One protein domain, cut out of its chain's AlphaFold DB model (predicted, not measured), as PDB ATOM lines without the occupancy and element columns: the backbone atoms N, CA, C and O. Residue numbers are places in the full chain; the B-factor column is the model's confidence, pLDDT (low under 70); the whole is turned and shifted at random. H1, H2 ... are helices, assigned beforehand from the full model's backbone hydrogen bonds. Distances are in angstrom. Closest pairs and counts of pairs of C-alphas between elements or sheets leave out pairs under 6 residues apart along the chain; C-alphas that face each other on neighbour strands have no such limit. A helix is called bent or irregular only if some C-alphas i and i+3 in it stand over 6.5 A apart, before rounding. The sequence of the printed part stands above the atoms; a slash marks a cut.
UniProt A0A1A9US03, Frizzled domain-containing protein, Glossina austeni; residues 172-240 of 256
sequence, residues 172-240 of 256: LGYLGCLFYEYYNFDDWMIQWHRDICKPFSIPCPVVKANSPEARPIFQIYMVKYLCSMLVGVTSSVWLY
ATOM      1  N   LEU A 172      25.927  18.179 -31.296       83.44
ATOM      2  CA  LEU A 172      26.532  18.620 -32.557       83.44
ATOM      3  C   LEU A 172      26.503  17.530 -33.634       83.44
ATOM      4  O   LEU A 172      26.157  17.815 -34.779       83.44
ATOM      5  N   GLY A 173      26.824  16.283 -33.278       85.81
ATOM      6  CA  GLY A 173      26.770  15.151 -34.207       85.81
ATOM      7  C   GLY A 173      25.353  14.905 -34.723       85.81
ATOM      8  O   GLY A 173      25.144  14.730 -35.922       85.81
ATOM      9  N   TYR A 174      24.361  14.979 -33.837       82.31
ATOM     10  CA  TYR A 174      22.958  14.833 -34.205       82.31
ATOM     11  C   TYR A 174      22.457  15.980 -35.085       82.31
ATOM     12  O   TYR A 174      21.786  15.734 -36.086       82.31
ATOM     13  N   LEU A 175      22.825  17.222 -34.756       82.06
ATOM     14  CA  LEU A 175      22.482  18.397 -35.552       82.06
ATOM     15  C   LEU A 175      23.100  18.334 -36.957       82.06
ATOM     16  O   LEU A 175      22.425  18.637 -37.938       82.06
ATOM     17  N   GLY A 176      24.352  17.882 -37.069       83.50
ATOM     18  CA  GLY A 176      25.020  17.671 -38.353       83.50
ATOM     19  C   GLY A 176      24.338  16.595 -39.202       83.50
ATOM     20  O   GLY A 176      24.076  16.815 -40.385       83.50
ATOM     21  N   CYS A 177      23.974  15.464 -38.593       82.75
ATOM     22  CA  CYS A 177      23.192  14.420 -39.259       82.75
ATOM     23  C   CYS A 177      21.834  14.944 -39.739       82.75
ATOM     24  O   CYS A 177      21.429  14.647 -40.860       82.75
ATOM     25  N   LEU A 178      21.155  15.756 -38.923       80.00
ATOM     26  CA  LEU A 178      19.861  16.341 -39.267       80.00
ATOM     27  C   LEU A 178      19.955  17.297 -40.452       80.00
ATOM     28  O   LEU A 178      19.121  17.252 -41.350       80.00
ATOM     29  N   PHE A 179      20.975  18.153 -40.461       84.31
ATOM     30  CA  PHE A 179      21.189  19.104 -41.544       84.31
ATOM     31  C   PHE A 179      21.487  18.388 -42.865       84.31
ATOM     32  O   PHE A 179      20.956  18.758 -43.912       84.31
ATOM     33  N   TYR A 180      22.286  17.321 -42.812       84.81
ATOM     34  CA  TYR A 180      22.546  16.504 -43.988       84.81
ATOM     35  C   TYR A 180      21.286  15.780 -44.476       84.81
ATOM     36  O   TYR A 180      21.026  15.782 -45.680       84.81
ATOM     37  N   GLU A 181      20.510  15.164 -43.572       83.69
ATOM     38  CA  GLU A 181      19.235  14.533 -43.926       83.69
ATOM     39  C   GLU A 181      18.312  15.563 -44.578       83.69
ATOM     40  O   GLU A 181      17.822  15.305 -45.667       83.69
ATOM     41  N   TYR A 182      18.149  16.750 -43.984       82.56
ATOM     42  CA  TYR A 182      17.293  17.815 -44.510       82.56
ATOM     43  C   TYR A 182      17.662  18.230 -45.938       82.56
ATOM     44  O   TYR A 182      16.783  18.333 -46.786       82.56
ATOM     45  N   TYR A 183      18.952  18.428 -46.223       84.69
ATOM     46  CA  TYR A 183      19.393  18.883 -47.542       84.69
ATOM     47  C   TYR A 183      19.242  17.815 -48.636       84.69
ATOM     48  O   TYR A 183      18.921  18.140 -49.773       84.69
ATOM     49  N   ASN A 184      19.467  16.541 -48.305       83.06
ATOM     50  CA  ASN A 184      19.457  15.450 -49.288       83.06
ATOM     51  C   ASN A 184      18.115  14.697 -49.348       83.06
ATOM     52  O   ASN A 184      17.937  13.823 -50.198       83.06
ATOM     53  N   PHE A 185      17.169  15.010 -48.457       82.75
ATOM     54  CA  PHE A 185      15.887  14.312 -48.362       82.75
ATOM     55  C   PHE A 185      15.064  14.422 -49.647       82.75
ATOM     56  O   PHE A 185      14.497  13.423 -50.088       82.75
ATOM     57  N   ASP A 186      15.022  15.606 -50.260       80.88
ATOM     58  CA  ASP A 186      14.232  15.846 -51.470       80.88
ATOM     59  C   ASP A 186      14.718  14.971 -52.638       80.88
ATOM     60  O   ASP A 186      13.917  14.301 -53.296       80.88
ATOM     61  N   ASP A 187      16.036  14.878 -52.828       81.94
ATOM     62  CA  ASP A 187      16.639  14.037 -53.863       81.94
ATOM     63  C   ASP A 187      16.417  12.541 -53.585       81.94
ATOM     64  O   ASP A 187      16.073  11.777 -54.495       81.94
ATOM     65  N   TRP A 188      16.531  12.104 -52.324       84.12
ATOM     66  CA  TRP A 188      16.247  10.716 -51.934       84.12
ATOM     67  C   TRP A 188      14.778  10.343 -52.128       84.12
ATOM     68  O   TRP A 188      14.480   9.225 -52.548       84.12
ATOM     69  N   MET A 189      13.853  11.263 -51.857       81.75
ATOM     70  CA  MET A 189      12.417  11.056 -52.052       81.75
ATOM     71  C   MET A 189      12.050  10.920 -53.529       81.75
ATOM     72  O   MET A 189      11.186  10.110 -53.882       81.75
ATOM     73  N   ILE A 190      12.704  11.687 -54.403       81.75
ATOM     74  CA  ILE A 190      12.531  11.578 -55.855       81.75
ATOM     75  C   ILE A 190      13.086  10.239 -56.352       81.75
ATOM     76  O   ILE A 190      12.424   9.559 -57.142       81.75
ATOM     77  N   GLN A 191      14.258   9.825 -55.862       80.38
ATOM     78  CA  GLN A 191      14.856   8.537 -56.210       80.38
ATOM     79  C   GLN A 191      13.996   7.359 -55.723       80.38
ATOM     80  O   GLN A 191      13.699   6.451 -56.497       80.38
ATOM     81  N   TRP A 192      13.502   7.405 -54.485       81.62
ATOM     82  CA  TRP A 192      12.606   6.387 -53.932       81.62
ATOM     83  C   TRP A 192      11.310   6.239 -54.746       81.62
ATOM     84  O   TRP A 192      10.886   5.119 -55.041       81.62
ATOM     85  N   HIS A 193      10.713   7.351 -55.197       81.31
ATOM     86  CA  HIS A 193       9.541   7.314 -56.080       81.31
ATOM     87  C   HIS A 193       9.821   6.615 -57.417       81.31
ATOM     88  O   HIS A 193       8.926   5.964 -57.959       81.31
ATOM     89  N   ARG A 194      11.043   6.710 -57.958       77.88
ATOM     90  CA  ARG A 194      11.425   6.000 -59.192       77.88
ATOM     91  C   ARG A 194      11.478   4.494 -58.997       77.88
ATOM     92  O   ARG A 194      11.017   3.757 -59.870       77.88
ATOM     93  N   ASP A 195      12.008   4.056 -57.864       79.31
ATOM     94  CA  ASP A 195      12.159   2.636 -57.557       79.31
ATOM     95  C   ASP A 195      10.805   1.976 -57.262       79.31
ATOM     96  O   ASP A 195      10.540   0.871 -57.735       79.31
ATOM     97  N   ILE A 196       9.911   2.681 -56.559       81.94
ATOM     98  CA  ILE A 196       8.560   2.210 -56.201       81.94
ATOM     99  C   ILE A 196       7.563   2.301 -57.363       81.94
ATOM    100  O   ILE A 196       6.633   1.500 -57.448       81.94
ATOM    101  N   CYS A 197       7.758   3.222 -58.306       81.06
ATOM    102  CA  CYS A 197       6.876   3.367 -59.463       81.06
ATOM    103  C   CYS A 197       6.769   2.077 -60.311       81.06
ATOM    104  O   CYS A 197       5.677   1.733 -60.765       81.06
ATOM    105  N   LYS A 198       7.873   1.329 -60.486       77.12
ATOM    106  CA  LYS A 198       7.919   0.089 -61.289       77.12
ATOM    107  C   LYS A 198       7.044  -1.051 -60.736       77.12
ATOM    108  O   LYS A 198       6.272  -1.605 -61.514       77.12
ATOM    109  N   PRO A 199       7.137  -1.431 -59.447       80.75
ATOM    110  CA  PRO A 199       6.309  -2.501 -58.888       80.75
ATOM    111  C   PRO A 199       4.835  -2.118 -58.689       80.75
ATOM    112  O   PRO A 199       3.993  -3.010 -58.676       80.75
ATOM    113  N   PHE A 200       4.507  -0.828 -58.545       78.50
ATOM    114  CA  PHE A 200       3.141  -0.381 -58.234       78.50
ATOM    115  C   PHE A 200       2.374   0.243 -59.416       78.50
ATOM    116  O   PHE A 200       1.238   0.674 -59.229       78.50
ATOM    117  N   SER A 201       2.948   0.283 -60.628       76.56
ATOM    118  CA  SER A 201       2.313   0.841 -61.843       76.56
ATOM    119  C   SER A 201       1.772   2.275 -61.670       76.56
ATOM    120  O   SER A 201       0.738   2.641 -62.225       76.56
ATOM    121  N   ILE A 202       2.474   3.095 -60.885       79.69
ATOM    122  CA  ILE A 202       2.162   4.514 -60.635       79.69
ATOM    123  C   ILE A 202       2.867   5.351 -61.722       79.69
ATOM    124  O   ILE A 202       3.927   4.940 -62.181       79.69
ATOM    125  N   PRO A 203       2.352   6.505 -62.186       77.56
ATOM    126  CA  PRO A 203       3.082   7.347 -63.141       77.56
ATOM    127  C   PRO A 203       4.431   7.837 -62.575       77.56
ATOM    128  O   PRO A 203       4.476   8.594 -61.607       77.56
ATOM    129  N   CYS A 204       5.539   7.414 -63.194       76.12
ATOM    130  CA  CYS A 204       6.898   7.809 -62.807       76.12
ATOM    131  C   CYS A 204       7.178   9.292 -63.125       76.12
ATOM    132  O   CYS A 204       6.911   9.732 -64.248       76.12
ATOM    133  N   PRO A 205       7.828  10.048 -62.221       71.56
ATOM    134  CA  PRO A 205       8.287  11.401 -62.521       71.56
ATOM    135  C   PRO A 205       9.416  11.404 -63.575       71.56
ATOM    136  O   PRO A 205      10.447  10.732 -63.431       71.56
ATOM    137  N   VAL A 206       9.239  12.194 -64.641       67.94
ATOM    138  CA  VAL A 206      10.209  12.393 -65.734       67.94
ATOM    139  C   VAL A 206      11.354  13.312 -65.299       67.94
ATOM    140  O   VAL A 206      11.293  14.530 -65.390       67.94
ATOM    141  N   VAL A 207      12.436  12.693 -64.845       65.50
ATOM    142  CA  VAL A 207      13.748  13.296 -64.556       65.50
ATOM    143  C   VAL A 207      14.772  12.651 -65.496       65.50
ATOM    144  O   VAL A 207      14.669  11.453 -65.796       65.50
ATOM    145  N   LYS A 208      15.729  13.439 -66.006       66.88
ATOM    146  CA  LYS A 208      16.757  12.998 -66.971       66.88
ATOM    147  C   LYS A 208      17.434  11.697 -66.517       66.88
ATOM    148  O   LYS A 208      17.811  11.566 -65.356       66.88
ATOM    149  N   ALA A 209      17.639  10.776 -67.462       58.91
ATOM    150  CA  ALA A 209      18.226   9.445 -67.254       58.91
ATOM    151  C   ALA A 209      19.663   9.441 -66.682       58.91
ATOM    152  O   ALA A 209      20.134   8.393 -66.264       58.91
ATOM    153  N   ASN A 210      20.321  10.605 -66.616       59.31
ATOM    154  CA  ASN A 210      21.680  10.781 -66.091       59.31
ATOM    155  C   ASN A 210      21.703  11.537 -64.748       59.31
ATOM    156  O   ASN A 210      22.685  12.209 -64.438       59.31
ATOM    157  N   SER A 211      20.603  11.521 -63.993       63.47
ATOM    158  CA  SER A 211      20.601  12.076 -62.635       63.47
ATOM    159  C   SER A 211      21.437  11.171 -61.720       63.47
ATOM    160  O   SER A 211      21.326   9.948 -61.832       63.47
ATOM    161  N   PRO A 212      22.309  11.738 -60.865       64.56
ATOM    162  CA  PRO A 212      23.095  10.945 -59.931       64.56
ATOM    163  C   PRO A 212      22.157  10.185 -58.992       64.56
ATOM    164  O   PRO A 212      21.165  10.727 -58.513       64.56
ATOM    165  N   GLU A 213      22.472   8.917 -58.750       66.94
ATOM    166  CA  GLU A 213      21.716   8.059 -57.848       66.94
ATOM    167  C   GLU A 213      21.894   8.547 -56.404       66.94
ATOM    168  O   GLU A 213      22.871   8.229 -55.725       66.94
ATOM    169  N   ALA A 214      20.956   9.372 -55.945       67.69
ATOM    170  CA  ALA A 214      20.953   9.897 -54.592       67.69
ATOM    171  C   ALA A 214      20.395   8.826 -53.645       67.69
ATOM    172  O   ALA A 214      19.184   8.649 -53.517       67.69
ATOM    173  N   ARG A 215      21.288   8.077 -52.991       74.31
ATOM    174  CA  ARG A 215      20.947   7.153 -51.899       74.31
ATOM    175  C   ARG A 215      21.410   7.727 -50.560       74.31
ATOM    176  O   ARG A 215      22.458   8.375 -50.515       74.31
ATOM    177  N   PRO A 216      20.680   7.463 -49.465       76.56
ATOM    178  CA  PRO A 216      21.132   7.857 -48.141       76.56
ATOM    179  C   PRO A 216      22.447   7.160 -47.798       76.56
ATOM    180  O   PRO A 216      22.590   5.945 -47.965       76.56
ATOM    181  N   ILE A 217      23.421   7.930 -47.311       81.06
ATOM    182  CA  ILE A 217      24.709   7.373 -46.904       81.06
ATOM    183  C   ILE A 217      24.559   6.557 -45.620       81.06
ATOM    184  O   ILE A 217      24.012   7.005 -44.612       81.06
ATOM    185  N   PHE A 218      25.114   5.349 -45.636       82.31
ATOM    186  CA  PHE A 218      25.095   4.433 -44.494       82.31
ATOM    187  C   PHE A 218      25.759   5.020 -43.235       82.31
ATOM    188  O   PHE A 218      25.366   4.721 -42.108       82.31
ATOM    189  N   GLN A 219      26.747   5.895 -43.432       84.25
ATOM    190  CA  GLN A 219      27.513   6.525 -42.359       84.25
ATOM    191  C   GLN A 219      26.643   7.341 -41.394       84.25
ATOM    192  O   GLN A 219      26.918   7.343 -40.199       84.25
ATOM    193  N   ILE A 220      25.561   7.969 -41.856       83.50
ATOM    194  CA  ILE A 220      24.699   8.790 -40.987       83.50
ATOM    195  C   ILE A 220      23.898   7.942 -40.018       83.50
ATOM    196  O   ILE A 220      23.756   8.301 -38.850       83.50
ATOM    197  N   TYR A 221      23.437   6.777 -40.472       80.88
ATOM    198  CA  TYR A 221      22.799   5.818 -39.583       80.88
ATOM    199  C   TYR A 221      23.777   5.359 -38.501       80.88
ATOM    200  O   TYR A 221      23.426   5.369 -37.325       80.88
ATOM    201  N   MET A 222      25.026   5.061 -38.869       88.44
ATOM    202  CA  MET A 222      26.069   4.687 -37.908       88.44
ATOM    203  C   MET A 222      26.359   5.790 -36.884       88.44
ATOM    204  O   MET A 222      26.430   5.507 -35.689       88.44
ATOM    205  N   VAL A 223      26.450   7.049 -37.319       86.81
ATOM    206  CA  VAL A 223      26.656   8.191 -36.412       86.81
ATOM    207  C   VAL A 223      25.467   8.369 -35.467       86.81
ATOM    208  O   VAL A 223      25.664   8.592 -34.277       86.81
ATOM    209  N   LYS A 224      24.231   8.192 -35.945       81.38
ATOM    210  CA  LYS A 224      23.026   8.263 -35.106       81.38
ATOM    211  C   LYS A 224      23.043   7.227 -33.976       81.38
ATOM    212  O   LYS A 224      22.717   7.565 -32.837       81.38
ATOM    213  N   TYR A 225      23.471   5.996 -34.265       84.50
ATOM    214  CA  TYR A 225      23.652   4.962 -33.241       84.50
ATOM    215  C   TYR A 225      24.796   5.299 -32.280       84.50
ATOM    216  O   TYR A 225      24.637   5.136 -31.070       84.50
ATOM    217  N   LEU A 226      25.902   5.849 -32.784       87.12
ATOM    218  CA  LEU A 226      27.036   6.276 -31.966       87.12
ATOM    219  C   LEU A 226      26.647   7.394 -30.984       87.12
ATOM    220  O   LEU A 226      26.970   7.295 -29.804       87.12
ATOM    221  N   CYS A 227      25.872   8.395 -31.416       84.44
ATOM    222  CA  CYS A 227      25.329   9.429 -30.527       84.44
ATOM    223  C   CYS A 227      24.461   8.826 -29.410       84.44
ATOM    224  O   CYS A 227      24.610   9.205 -28.252       84.44
ATOM    225  N   SER A 228      23.597   7.854 -29.730       81.12
ATOM    226  CA  SER A 228      22.758   7.185 -28.724       81.12
ATOM    227  C   SER A 228      23.556   6.312 -27.747       81.12
ATOM    228  O   SER A 228      23.229   6.250 -26.564       81.12
ATOM    229  N   MET A 229      24.634   5.682 -28.223       87.56
ATOM    230  CA  MET A 229      25.525   4.873 -27.395       87.56
ATOM    231  C   MET A 229      26.331   5.748 -26.432       87.56
ATOM    232  O   MET A 229      26.430   5.404 -25.258       87.56
ATOM    233  N   LEU A 230      26.861   6.889 -26.890       85.25
ATOM    234  CA  LEU A 230      27.614   7.822 -26.044       85.25
ATOM    235  C   LEU A 230      26.780   8.320 -24.860       85.25
ATOM    236  O   LEU A 230      27.273   8.319 -23.735       85.25
ATOM    237  N   VAL A 231      25.506   8.648 -25.090       80.56
ATOM    238  CA  VAL A 231      24.568   9.046 -24.027       80.56
ATOM    239  C   VAL A 231      24.374   7.918 -22.996       80.56
ATOM    240  O   VAL A 231      24.332   8.170 -21.791       80.56
ATOM    241  N   GLY A 232      24.325   6.658 -23.442       82.56
ATOM    242  CA  GLY A 232      24.276   5.493 -22.549       82.56
ATOM    243  C   GLY A 232      25.578   5.255 -21.772       82.56
ATOM    244  O   GLY A 232      25.548   4.876 -20.603       82.56
ATOM    245  N   VAL A 233      26.737   5.519 -22.383       83.94
ATOM    246  CA  VAL A 233      28.032   5.419 -21.694       83.94
ATOM    247  C   VAL A 233      28.151   6.504 -20.623       83.94
ATOM    248  O   VAL A 233      28.567   6.199 -19.505       83.94
ATOM    249  N   THR A 234      27.723   7.738 -20.908       81.56
ATOM    250  CA  THR A 234      27.778   8.841 -19.935       81.56
ATOM    251  C   THR A 234      26.964   8.566 -18.677       81.56
ATOM    252  O   THR A 234      27.456   8.843 -17.588       81.56
ATOM    253  N   SER A 235      25.780   7.954 -18.790       75.94
ATOM    254  CA  SER A 235      24.995   7.560 -17.614       75.94
ATOM    255  C   SER A 235      25.613   6.364 -16.885       75.94
ATOM    256  O   SER A 235      25.615   6.330 -15.658       75.94
ATOM    257  N   SER A 236      26.215   5.413 -17.609       80.81
ATOM    258  CA  SER A 236      26.866   4.250 -16.990       80.81
ATOM    259  C   SER A 236      28.090   4.618 -16.141       80.81
ATOM    260  O   SER A 236      28.215   4.128 -15.023       80.81
ATOM    261  N   VAL A 237      28.959   5.522 -16.618       74.81
ATOM    262  CA  VAL A 237      30.147   5.996 -15.876       74.81
ATOM    263  C   VAL A 237      29.741   6.750 -14.611       74.81
ATOM    264  O   VAL A 237      30.453   6.717 -13.613       74.81
ATOM    265  N   TRP A 238      28.581   7.396 -14.647       69.75
ATOM    266  CA  TRP A 238      28.042   8.143 -13.523       69.75
ATOM    267  C   TRP A 238      27.457   7.253 -12.426       69.75
ATOM    268  O   TRP A 238      27.637   7.514 -11.242       69.75
ATOM    269  N   LEU A 239      26.827   6.146 -12.829       66.69
ATOM    270  CA  LEU A 239      26.284   5.135 -11.919       66.69
ATOM    271  C   LEU A 239      27.364   4.253 -11.273       66.69
ATOM    272  O   LEU A 239      27.100   3.615 -10.254       66.69
ATOM    273  N   TYR A 240      28.591   4.233 -11.810       65.62
ATOM    274  CA  TYR A 240      29.761   3.660 -11.136       65.62
ATOM    275  C   TYR A 240      30.221   4.576  -9.984       65.62
ATOM    276  O   TYR A 240      31.335   5.103  -9.965       65.62
TER     277      TYR A 240
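What this domain is: This is residues 172 to 240 of the 256 residues of the protein "Frizzled domain-containing protein" of Glossina austeni (UniProt A0A1A9US03). A long bent helix, H1, and a straight one, H2, make an extended rod: the first arm, H1a, and residues 220 to 227 of H2 lie side by side, running opposite ways, while the second arm, H1b, turns off at an angle toward one end. A long loop, residues 201 to 217, folds back from the end of H1b to the start of H2, and residues 229 to 240 stick out at the other end of the rod. The printed part has 69 residues, with two named helices, H1 then H2, and no named strand; its class is all helix. It is extended, with a radius of gyration of the C-alphas of 18.0 A and spans of 58 by 22 by 14 A.

How they stand to each other: By its hydrogen bonds H1, residues 172 to 200, was assigned as one helix, but it is bent: C-alphas 183 and 186 are 7.2 A apart. Its arms, H1a, residues 172 to 183, and H1b, residues 186 to 200, stand at a steep tilt of 58 degrees. H1a touches H2, residues 218 to 239, with residues 173 to 177 alone, and H2 touches H1a with residues 220 to 227 alone. Their closest C-alphas, those of Cys 177 and Ile 220, are 6.1 A apart. H1a and H2 run opposite ways at a shallow tilt of 24 degrees. H1b and H2 are apart. Each O i to N i+4 pair is within hydrogen-bond range in H1a and H2, and 9 of 11 are in H1b.

Where its parts are: H1a begins at C-alpha 172, (26.532, 18.620, -32.557), and is 16.6 A long. H1b, 20.8 A long, ends at C-alpha 200, (3.141, -0.381, -58.234). H2, 32.6 A long, ends at C-alpha 239, (26.284, 5.135, -11.919).

The domain as a whole: The C-alphas farthest apart, those of Val 206 and Tyr 240, are 58.6 A apart. The printed part has no cut, and the link from H1 to H2 is long, with 17 residues. The mean pLDDT of the printed part is 78.7, and residues 206 to 214 and 238 to 240 are under 70.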